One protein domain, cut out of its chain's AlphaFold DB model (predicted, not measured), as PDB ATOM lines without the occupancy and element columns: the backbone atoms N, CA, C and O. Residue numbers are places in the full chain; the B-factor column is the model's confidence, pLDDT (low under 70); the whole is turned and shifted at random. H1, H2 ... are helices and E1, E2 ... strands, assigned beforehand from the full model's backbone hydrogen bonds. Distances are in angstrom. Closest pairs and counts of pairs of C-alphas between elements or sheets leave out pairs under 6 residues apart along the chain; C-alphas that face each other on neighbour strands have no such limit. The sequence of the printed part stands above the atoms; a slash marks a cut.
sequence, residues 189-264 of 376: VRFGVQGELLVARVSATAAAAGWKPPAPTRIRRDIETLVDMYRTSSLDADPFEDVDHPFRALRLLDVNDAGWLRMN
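What this domain is: This is residues 189 to 264 of the 376 residues of the protein "DUF4007 domain-containing protein" of Embleya scabrispora (UniProt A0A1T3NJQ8). A small wall of three short strands, E1, E3 and E2, is covered on one face by the long helix H2, while H1 packs on the sheet with its residues 195 to 198 and runs on away from it. Past the last residues of H2, the short helices H3 and H4 make a small head at one end of the elongated outline, and residues 234 to 240 stick out there. The printed part has 76 residues, with four named helices and three named strands in the order E1 H1 H2 H3 H4 E2 E3; the class is mostly helix, and the sheet, in the order E1 E3 E2, is antiparallel throughout. The whole is only just loose, close to compact, with a radius of gyration of the C-alphas of 14.0 A and spans of 43 by 22 by 19 A.

How they stand to each other: E3, residues 260 to 263, is the inner strand of the sheet. E1, residues 192 to 194, is antiparallel to it at 163 degrees, with N 193 and O 261 within hydrogen-bond range at 2.9 A. E2, residues 253 to 255, forms a hairpin with E3 at 159 degrees, with N 262 and O 254 2.8 A apart. H2, residues 216 to 230, is on the sheet over E2, with a height over the sheet of 11.6 A from just 6 C-alphas of it, and runs slantwise to the strands at 42 degrees to E2 on the local plane. The closest C-alphas of H2 and E2, those of Tyr 230 and Leu 253, are 5.4 A apart. H1, residues 195 to 208, is also on the sheet, and with H2 it gives two layers, helices on one face of a sheet. H1 and H2 touch at a steep tilt of 60 degrees, opposite ways; their closest C-alphas, those of Val 199 and Ile 219, are 5.9 A apart. H4, residues 246 to 250, touches H2 at residues 229 to 230 alone, the closest C-alphas being those of Tyr 230 and Arg 248, 4.6 A. H3, residues 239 to 244, is close to H4 but not clearly touching, with the C-alphas of Asp 242 and Arg 248 6.5 A apart, and is apart from H2. In H1, H2 and H3 every O i to N i+4 pair is within hydrogen-bond range; in H4 0 of 1 is, beside 2 of 2 O i to N i+3 pairs.

Where its parts are: E1 begins at C-alpha 192, (174.588, 212.136, 136.089). H2 measures 21.0 A from C-alpha 216, at (166.887, 206.686, 153.186), to C-alpha 230, and H1 20.0 A. E3 measures 9.6 A and ends at C-alpha 263, (172.561, 209.216, 132.423).

The domain as a whole: The two C-alphas farthest apart, those of Gly 210 and Asp 236, are 45.0 A apart. The printed part has no cut and no long link. The mean pLDDT of the printed part is 90.7, and residues 235 to 241 are under 70.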
ATOM      1  N   VAL A 189     167.860 215.071 136.228       95.31
ATOM      2  CA  VAL A 189     169.275 214.703 136.038       95.31
ATOM      3  C   VAL A 189     169.607 214.594 134.548       95.31
ATOM      4  O   VAL A 189     169.317 213.602 133.883       95.31
ATOM      5  N   ARG A 190     170.260 215.629 134.003       91.56
ATOM      6  CA  ARG A 190     170.642 215.660 132.581       91.56
ATOM      7  C   ARG A 190     171.803 214.700 132.264       91.56
ATOM      8  O   ARG A 190     171.648 213.877 131.364       91.56
ATOM      9  N   PHE A 191     172.907 214.750 133.022       93.00
ATOM     10  CA  PHE A 191     174.143 213.988 132.736       93.00
ATOM     11  C   PHE A 191     174.477 212.877 133.745       93.00
ATOM     12  O   PHE A 191     174.914 211.800 133.349       93.00
ATOM     13  N   GLY A 192     174.282 213.114 135.044       95.50
ATOM     14  CA  GLY A 192     174.588 212.136 136.089       95.50
ATOM     15  C   GLY A 192     174.457 212.699 137.502       95.50
ATOM     16  O   GLY A 192     174.325 213.912 137.689       95.50
ATOM     17  N   VAL A 193     174.456 211.814 138.500       97.88
ATOM     18  CA  VAL A 193     174.324 212.160 139.923       97.88
ATOM     19  C   VAL A 193     174.969 211.088 140.807       97.88
ATOM     20  O   VAL A 193     174.862 209.898 140.532       97.88
ATOM     21  N   GLN A 194     175.627 211.500 141.891       97.94
ATOM     22  CA  GLN A 194     176.129 210.584 142.918       97.94
ATOM     23  C   GLN A 194     174.958 210.023 143.751       97.94
ATOM     24  O   GLN A 194     174.021 210.757 144.071       97.94
ATOM     25  N   GLY A 195     174.978 208.726 144.074       97.19
ATOM     26  CA  GLY A 195     173.823 208.021 144.651       97.19
ATOM     27  C   GLY A 195     173.267 208.643 145.939       97.19
ATOM     28  O   GLY A 195     172.062 208.857 146.052       97.19
ATOM     29  N   GLU A 196     174.127 209.025 146.884       97.12
ATOM     30  CA  GLU A 196     173.703 209.655 148.144       97.12
ATOM     31  C   GLU A 196     173.160 211.078 147.938       97.12
ATOM     32  O   GLU A 196     172.196 211.480 148.590       97.12
ATOM     33  N   LEU A 197     173.696 211.828 146.970       97.75
ATOM     34  CA  LEU A 197     173.131 213.114 146.559       97.75
ATOM     35  C   LEU A 197     171.728 212.951 145.944       97.75
ATOM     36  O   LEU A 197     170.873 213.818 146.139       97.75
ATOM     37  N   LEU A 198     171.448 211.845 145.246       97.88
ATOM     38  CA  LEU A 198     170.094 211.523 144.785       97.88
ATOM     39  C   LEU A 198     169.165 211.171 145.960       97.88
ATOM     40  O   LEU A 198     168.058 211.705 146.019       97.88
ATOM     41  N   VAL A 199     169.627 210.379 146.938       98.25
ATOM     42  CA  VAL A 199     168.892 210.100 148.193       98.25
ATOM     43  C   VAL A 199     168.516 211.399 148.917       98.25
ATOM     44  O   VAL A 199     167.359 211.581 149.308       98.25
ATOM     45  N   ALA A 200     169.458 212.337 149.047       97.31
ATOM     46  CA  ALA A 200     169.219 213.643 149.660       97.31
ATOM     47  C   ALA A 200     168.206 214.487 148.862       97.31
ATOM     48  O   ALA A 200     167.277 215.049 149.443       97.31
ATOM     49  N   ARG A 201     168.330 214.533 147.526       96.19
ATOM     50  CA  ARG A 201     167.413 215.268 146.632       96.19
ATOM     51  C   ARG A 201     165.980 214.730 146.678       96.19
ATOM     52  O   ARG A 201     165.050 215.530 146.754       96.19
ATOM     53  N   VAL A 202     165.795 213.408 146.677       96.81
ATOM     54  CA  VAL A 202     164.475 212.768 146.841       96.81
ATOM     55  C   VAL A 202     163.885 213.096 148.216       96.81
ATOM     56  O   VAL A 202     162.733 213.513 148.302       96.81
ATOM     57  N   SER A 203     164.682 212.982 149.284       96.00
ATOM     58  CA  SER A 203     164.236 213.271 150.658       96.00
ATOM     59  C   SER A 203     163.774 214.724 150.825       96.00
ATOM     60  O   SER A 203     162.715 214.976 151.399       96.00
ATOM     61  N   ALA A 204     164.535 215.680 150.280       94.38
ATOM     62  CA  ALA A 204     164.188 217.099 150.304       94.38
ATOM     63  C   ALA A 204     162.944 217.417 149.454       94.38
ATOM     64  O   ALA A 204     162.127 218.243 149.850       94.38
ATOM     65  N   THR A 205     162.771 216.743 148.313       94.75
ATOM     66  CA  THR A 205     161.615 216.954 147.423       94.75
ATOM     67  C   THR A 205     160.325 216.378 148.022       94.75
ATOM     68  O   THR A 205     159.283 217.023 147.941       94.75
ATOM     69  N   ALA A 206     160.400 215.238 148.721       94.31
ATOM     70  CA  ALA A 206     159.289 214.710 149.517       94.31
ATOM     71  C   ALA A 206     158.896 215.663 150.659       94.31
ATOM     72  O   ALA A 206     157.723 215.999 150.799       94.31
ATOM     73  N   ALA A 207     159.869 216.169 151.424       92.56
ATOM     74  CA  ALA A 207     159.600 217.147 152.480       92.56
ATOM     75  C   ALA A 207     158.982 218.452 151.931       92.56
ATOM     76  O   ALA A 207     158.079 219.010 152.549       92.56
ATOM     77  N   ALA A 208     159.412 218.910 150.748       91.81
ATOM     78  CA  ALA A 208     158.837 220.072 150.068       91.81
ATOM     79  C   ALA A 208     157.408 219.837 149.535       91.81
ATOM     80  O   ALA A 208     156.656 220.796 149.406       91.81
ATOM     81  N   ALA A 209     157.018 218.585 149.268       91.31
ATOM     82  CA  ALA A 209     155.642 218.185 148.943       91.31
ATOM     83  C   ALA A 209     154.752 217.973 150.191       91.31
ATOM     84  O   ALA A 209     153.627 217.494 150.081       91.31
ATOM     85  N   GLY A 210     155.261 218.250 151.400       92.94
ATOM     86  CA  GLY A 210     154.554 217.980 152.657       92.94
ATOM     87  C   GLY A 210     154.412 216.490 153.007       92.94
ATOM     88  O   GLY A 210     153.726 216.155 153.972       92.94
ATOM     89  N   TRP A 211     155.052 215.593 152.251       94.06
ATOM     90  CA  TRP A 211     155.028 214.150 152.496       94.06
ATOM     91  C   TRP A 211     155.838 213.781 153.739       94.06
ATOM     92  O   TRP A 211     156.737 214.516 154.166       94.06
ATOM     93  N   LYS A 212     155.597 212.589 154.297       89.88
ATOM     94  CA  LYS A 212     156.441 212.091 155.382       89.88
ATOM     95  C   LYS A 212     157.821 211.739 154.809       89.88
ATOM     96  O   LYS A 212     157.887 210.908 153.903       89.88
ATOM     97  N   PRO A 213     158.936 212.281 155.340       84.81
ATOM     98  CA  PRO A 213     160.265 211.975 154.818       84.81
ATOM     99  C   PRO A 213     160.513 210.455 154.767       84.81
ATOM    100  O   PRO A 213     160.476 209.791 155.813       84.81
ATOM    101  N   PRO A 214     160.727 209.868 153.574       93.12
ATOM    102  CA  PRO A 214     160.923 208.434 153.442       93.12
ATOM    103  C   PRO A 214     162.264 208.019 154.053       93.12
ATOM    104  O   PRO A 214     163.258 208.738 153.977       93.12
ATOM    105  N   ALA A 215     162.311 206.821 154.640       96.62
ATOM    106  CA  ALA A 215     163.558 206.276 155.172       96.62
ATOM    107  C   ALA A 215     164.616 206.179 154.048       96.62
ATOM    108  O   ALA A 215     164.320 205.556 153.022       96.62
ATOM    109  N   PRO A 216     165.849 206.701 154.225       97.69
ATOM    110  CA  PRO A 216     166.887 206.686 153.186       97.69
ATOM    111  C   PRO A 216     167.184 205.297 152.607       97.69
ATOM    112  O   PRO A 216     167.503 205.162 151.431       97.69
ATOM    113  N   THR A 217     167.012 204.238 153.404       98.12
ATOM    114  CA  THR A 217     167.141 202.837 152.970       98.12
ATOM    115  C   THR A 217     166.098 202.404 151.934       98.12
ATOM    116  O   THR A 217     166.392 201.519 151.135       98.12
ATOM    117  N   ARG A 218     164.906 203.022 151.896       97.81
ATOM    118  CA  ARG A 218     163.923 202.801 150.819       97.81
ATOM    119  C   ARG A 218     164.390 203.472 149.530       97.81
ATOM    120  O   ARG A 218     164.420 202.806 148.509       97.81
ATOM    121  N   ILE A 219     164.858 204.721 149.592       98.31
ATOM    122  CA  ILE A 219     165.366 205.429 148.402       98.31
ATOM    123  C   ILE A 219     166.614 204.733 147.834       98.31
ATOM    124  O   ILE A 219     166.734 204.592 146.624       98.31
ATOM    125  N   ARG A 220     167.522 204.217 148.675       98.25
ATOM    126  CA  ARG A 220     168.645 203.388 148.190       98.25
ATOM    127  C   ARG A 220     168.158 202.126 147.473       98.25
ATOM    128  O   ARG A 220     168.637 201.840 146.385       98.25
ATOM    129  N   ARG A 221     167.141 201.436 148.007       98.31
ATOM    130  CA  ARG A 221     166.525 200.265 147.354       98.31
ATOM    131  C   ARG A 221     165.850 200.610 146.017       98.31
ATOM    132  O   ARG A 221     165.865 199.781 145.104       98.31
ATOM    133  N   ASP A 222     165.275 201.803 145.894       98.12
ATOM    134  CA  ASP A 222     164.764 202.342 144.627       98.12
ATOM    135  C   ASP A 222     165.906 202.536 143.623       98.12
ATOM    136  O   ASP A 222     165.816 202.054 142.499       98.12
ATOM    137  N   ILE A 223     167.000 203.183 144.044       98.12
ATOM    138  CA  ILE A 223     168.193 203.445 143.224       98.12
ATOM    139  C   ILE A 223     168.849 202.138 142.757       98.12
ATOM    140  O   ILE A 223     169.123 201.999 141.570       98.12
ATOM    141  N   GLU A 224     169.031 201.158 143.645       97.06
ATOM    142  CA  GLU A 224     169.495 199.804 143.295       97.06
ATOM    143  C   GLU A 224     168.613 199.186 142.196       97.06
ATOM    144  O   GLU A 224     169.106 198.734 141.165       97.06
ATOM    145  N   THR A 225     167.287 199.249 142.371       96.94
ATOM    146  CA  THR A 225     166.331 198.682 141.405       96.94
ATOM    147  C   THR A 225     166.348 199.427 140.065       96.94
ATOM    148  O   THR A 225     166.192 198.802 139.019       96.94
ATOM    149  N   LEU A 226     166.549 200.749 140.077       96.25
ATOM    150  CA  LEU A 226     166.713 201.558 138.868       96.25
ATOM    151  C   LEU A 226     167.962 201.157 138.089       96.25
ATOM    152  O   LEU A 226     167.894 200.996 136.872       96.25
ATOM    153  N   VAL A 227     169.082 200.965 138.781       95.25
ATOM    154  CA  VAL A 227     170.337 200.537 138.159       95.25
ATOM    155  C   VAL A 227     170.164 199.158 137.523       95.25
ATOM    156  O   VAL A 227     170.410 199.019 136.329       95.25
ATOM    157  N   ASP A 228     169.645 198.164 138.244       93.12
ATOM    158  CA  ASP A 228     169.463 196.812 137.690       93.12
ATOM    159  C   ASP A 228     168.490 196.755 136.495       93.12
ATOM    160  O   ASP A 228     168.649 195.909 135.610       93.12
ATOM    161  N   MET A 229     167.505 197.661 136.460       94.38
ATOM    162  CA  MET A 229     166.479 197.754 135.415       94.38
ATOM    163  C   MET A 229     166.939 198.493 134.150       94.38
ATOM    164  O   MET A 229     166.446 198.174 133.072       94.38
ATOM    165  N   TYR A 230     167.843 199.472 134.263       95.31
ATOM    166  CA  TYR A 230     168.209 200.385 133.166       95.31
ATOM    167  C   TYR A 230     169.704 200.399 132.797       95.31
ATOM    168  O   TYR A 230     170.068 201.122 131.861       95.31
ATOM    169  N   ARG A 231     170.566 199.662 133.517       93.00
ATOM    170  CA  ARG A 231     172.015 199.624 133.253       93.00
ATOM    171  C   ARG A 231     172.332 199.164 131.832       93.00
ATOM    172  O   ARG A 231     171.725 198.209 131.349       93.00
ATOM    173  N   THR A 232     173.322 199.784 131.190       88.38
ATOM    174  CA  THR A 232     173.992 199.145 130.052       88.38
ATOM    175  C   THR A 232     174.797 197.966 130.572       88.38
ATOM    176  O   THR A 232     175.580 198.099 131.514       88.38
ATOM    177  N   SER A 233     174.618 196.813 129.950       80.00
ATOM    178  CA  SER A 233     175.363 195.611 130.301       80.00
ATOM    179  C   SER A 233     176.751 195.621 129.670       80.00
ATOM    180  O   SER A 233     176.946 196.125 128.560       80.00
ATOM    181  N   SER A 234     177.730 195.089 130.401       70.50
ATOM    182  CA  SER A 234     179.092 194.890 129.905       70.50
ATOM    183  C   SER A 234     179.109 193.903 128.737       70.50
ATOM    184  O   SER A 234     178.238 193.044 128.633       70.50
ATOM    185  N   LEU A 235     180.133 193.980 127.882       63.75
ATOM    186  CA  LEU A 235     180.322 193.005 126.798       63.75
ATOM    187  C   LEU A 235     180.513 191.573 127.336       63.75
ATOM    188  O   LEU A 235     180.164 190.615 126.656       63.75
ATOM    189  N   ASP A 236     181.004 191.454 128.571       62.88
ATOM    190  CA  ASP A 236     181.202 190.204 129.314       62.88
ATOM    191  C   ASP A 236     179.998 189.811 130.201       62.88
ATOM    192  O   ASP A 236     180.113 188.911 131.033       62.88
ATOM    193  N   ALA A 237     178.857 190.508 130.098       65.19
ATOM    194  CA  ALA A 237     177.641 190.137 130.828       65.19
ATOM    195  C   ALA A 237     177.003 188.866 130.244       65.19
ATOM    196  O   ALA A 237     177.081 188.619 129.041       65.19
ATOM    197  N   ASP A 238     176.320 188.084 131.086       66.88
ATOM    198  CA  ASP A 238     175.524 186.941 130.631       66.88
ATOM    199  C   ASP A 238     174.350 187.432 129.754       66.88
ATOM    200  O   ASP A 238     173.480 188.150 130.263       66.88
ATOM    201  N   PRO A 239     174.264 187.040 128.463       65.12
ATOM    202  CA  PRO A 239     173.159 187.434 127.590       65.12
ATOM    203  C   PRO A 239     171.776 187.035 128.127       65.12
ATOM    204  O   PRO A 239     170.788 187.706 127.830       65.12
ATOM    205  N   PHE A 240     171.681 185.977 128.943       66.38
ATOM    206  CA  PHE A 240     170.422 185.572 129.569       66.38
ATOM    207  C   PHE A 240     169.978 186.526 130.694       66.38
ATOM    208  O   PHE A 240     168.778 186.639 130.951       66.38
ATOM    209  N   GLU A 241     170.901 187.255 131.335       68.81
ATOM    210  CA  GLU A 241     170.570 188.250 132.367       68.81
ATOM    211  C   GLU A 241     169.868 189.481 131.765       68.81
ATOM    212  O   GLU A 241     168.984 190.068 132.389       68.81
ATOM    213  N   ASP A 242     170.219 189.840 130.529       70.00
ATOM    214  CA  ASP A 242     169.587 190.939 129.791       70.00
ATOM    215  C   ASP A 242     168.224 190.551 129.217       70.00
ATOM    216  O   ASP A 242     167.296 191.360 129.252       70.00
ATOM    217  N   VAL A 243     168.070 189.300 128.769       74.62
ATOM    218  CA  VAL A 243     166.766 188.750 128.367       74.62
ATOM    219  C   VAL A 243     165.790 188.725 129.548       74.62
ATOM    220  O   VAL A 243     164.610 189.010 129.361       74.62
ATOM    221  N   ASP A 244     166.250 188.457 130.776       85.31
ATOM    222  CA  ASP A 244     165.391 188.567 131.962       85.31
ATOM    223  C   ASP A 244     165.068 190.028 132.331       85.31
ATOM    224  O   ASP A 244     164.049 190.255 132.972       85.31
ATOM    225  N   HIS A 245     165.845 191.030 131.897       90.69
ATOM    226  CA  HIS A 245     165.686 192.446 132.265       90.69
ATOM    227  C   HIS A 245     165.464 193.378 131.052       90.69
ATOM    228  O   HIS A 245     166.334 194.187 130.718       90.69
ATOM    229  N   PRO A 246     164.264 193.369 130.431       92.56
ATOM    230  CA  PRO A 246     164.035 193.968 129.111       92.56
ATOM    231  C   PRO A 246     164.356 195.469 129.020       92.56
ATOM    232  O   PRO A 246     164.839 195.941 127.996       92.56
ATOM    233  N   PHE A 247     164.165 196.237 130.098       94.50
ATOM    234  CA  PHE A 247     164.435 197.684 130.107       94.50
ATOM    235  C   PHE A 247     165.925 198.050 129.946       94.50
ATOM    236  O   PHE A 247     166.234 199.195 129.607       94.50
ATOM    237  N   ARG A 248     166.853 197.089 130.068       92.88
ATOM    238  CA  ARG A 248     168.269 197.286 129.712       92.88
ATOM    239  C   ARG A 248     168.483 197.516 128.221       92.88
ATOM    240  O   ARG A 248     169.447 198.182 127.854       92.88
ATOM    241  N   ALA A 249     167.557 197.082 127.361       90.38
ATOM    242  CA  ALA A 249     167.566 197.423 125.937       90.38
ATOM    243  C   ALA A 249     167.524 198.948 125.691       90.38
ATOM    244  O   ALA A 249     168.030 199.421 124.676       90.38
ATOM    245  N   LEU A 250     166.990 199.727 126.643       93.50
ATOM    246  CA  LEU A 250     166.955 201.193 126.589       93.50
ATOM    247  C   LEU A 250     168.322 201.838 126.911       93.50
ATOM    248  O   LEU A 250     168.558 202.985 126.527       93.50
ATOM    249  N   ARG A 251     169.216 201.112 127.607       93.06
ATOM    250  CA  ARG A 251     170.603 201.502 127.963       93.06
ATOM    251  C   ARG A 251     170.726 202.884 128.621       93.06
ATOM    252  O   ARG A 251     171.654 203.643 128.345       93.06
ATOM    253  N   LEU A 252     169.751 203.243 129.458       95.50
ATOM    254  CA  LEU A 252     169.553 204.617 129.935       95.50
ATOM    255  C   LEU A 252     170.470 205.036 131.090       95.50
ATOM    256  O   LEU A 252     170.712 206.236 131.244       95.50
ATOM    257  N   LEU A 253     170.977 204.085 131.878       95.62
ATOM    258  CA  LEU A 253     171.874 204.337 133.008       95.62
ATOM    259  C   LEU A 253     173.188 203.565 132.862       95.62
ATOM    260  O   LEU A 253     173.202 202.487 132.284       95.62
ATOM    261  N   ASP A 254     174.248 204.060 133.500       93.50
ATOM    262  CA  ASP A 254     175.377 203.244 133.971       93.50
ATOM    263  C   ASP A 254     175.726 203.630 135.413       93.50
ATOM    264  O   ASP A 254     175.298 204.680 135.901       93.50
ATOM    265  N   VAL A 255     176.550 202.821 136.081       93.00
ATOM    266  CA  VAL A 255     177.145 203.144 137.386       93.00
ATOM    267  C   VAL A 255     178.651 202.900 137.345       93.00
ATOM    268  O   VAL A 255     179.101 201.956 136.701       93.00
ATOM    269  N   ASN A 256     179.427 203.747 138.028       90.88
ATOM    270  CA  ASN A 256     180.858 203.532 138.263       90.88
ATOM    271  C   ASN A 256     181.154 203.146 139.724       90.88
ATOM    272  O   ASN A 256     180.311 203.315 140.608       90.88
ATOM    273  N   ASP A 257     182.383 202.704 139.995       87.69
ATOM    274  CA  ASP A 257     182.828 202.242 141.323       87.69
ATOM    275  C   ASP A 257     182.710 203.312 142.428       87.69
ATOM    276  O   ASP A 257     182.622 202.995 143.612       87.69
ATOM    277  N   ALA A 258     182.662 204.594 142.048       90.44
ATOM    278  CA  ALA A 258     182.458 205.728 142.951       90.44
ATOM    279  C   ALA A 258     180.969 206.022 143.254       90.44
ATOM    280  O   ALA A 258     180.653 207.041 143.875       90.44
ATOM    281  N   GLY A 259     180.041 205.169 142.808       91.25
ATOM    282  CA  GLY A 259     178.606 205.305 143.067       91.25
ATOM    283  C   GLY A 259     177.936 206.463 142.321       91.25
ATOM    284  O   GLY A 259     176.921 206.989 142.790       91.25
ATOM    285  N   TRP A 260     178.492 206.895 141.185       96.06
ATOM    286  CA  TRP A 260     177.824 207.837 140.284       96.06
ATOM    287  C   TRP A 260     176.934 207.105 139.291       96.06
ATOM    288  O   TRP A 260     177.418 206.273 138.528       96.06
ATOM    289  N   LEU A 261     175.658 207.487 139.248       97.00
ATOM    290  CA  LEU A 261     174.751 207.145 138.163       97.00
ATOM    291  C   LEU A 261     175.045 208.078 136.984       97.00
ATOM    292  O   LEU A 261     174.886 209.297 137.102       97.00
ATOM    293  N   ARG A 262     175.455 207.515 135.847       96.50
ATOM    294  CA  ARG A 262     175.576 208.218 134.565       96.50
ATOM    295  C   ARG A 262     174.261 208.091 133.804       96.50
ATOM    296  O   ARG A 262     173.726 206.996 133.695       96.50
ATOM    297  N   MET A 263     173.756 209.198 133.266       95.56
ATOM    298  CA  MET A 263     172.561 209.216 132.423       95.56
ATOM    299  C   MET A 263     172.986 209.193 130.952       95.56
ATOM    300  O   MET A 263     173.528 210.176 130.441       95.56
ATOM    301  N   ASN A 264     172.724 208.097 130.250       94.19
ATOM    302  CA  ASN A 264     173.177 207.923 128.871       94.19
ATOM    303  C   ASN A 264     172.369 208.750 127.865       94.19
ATOM    304  O   ASN A 264     171.284 209.267 128.162       94.19
TER     305      ASN A 264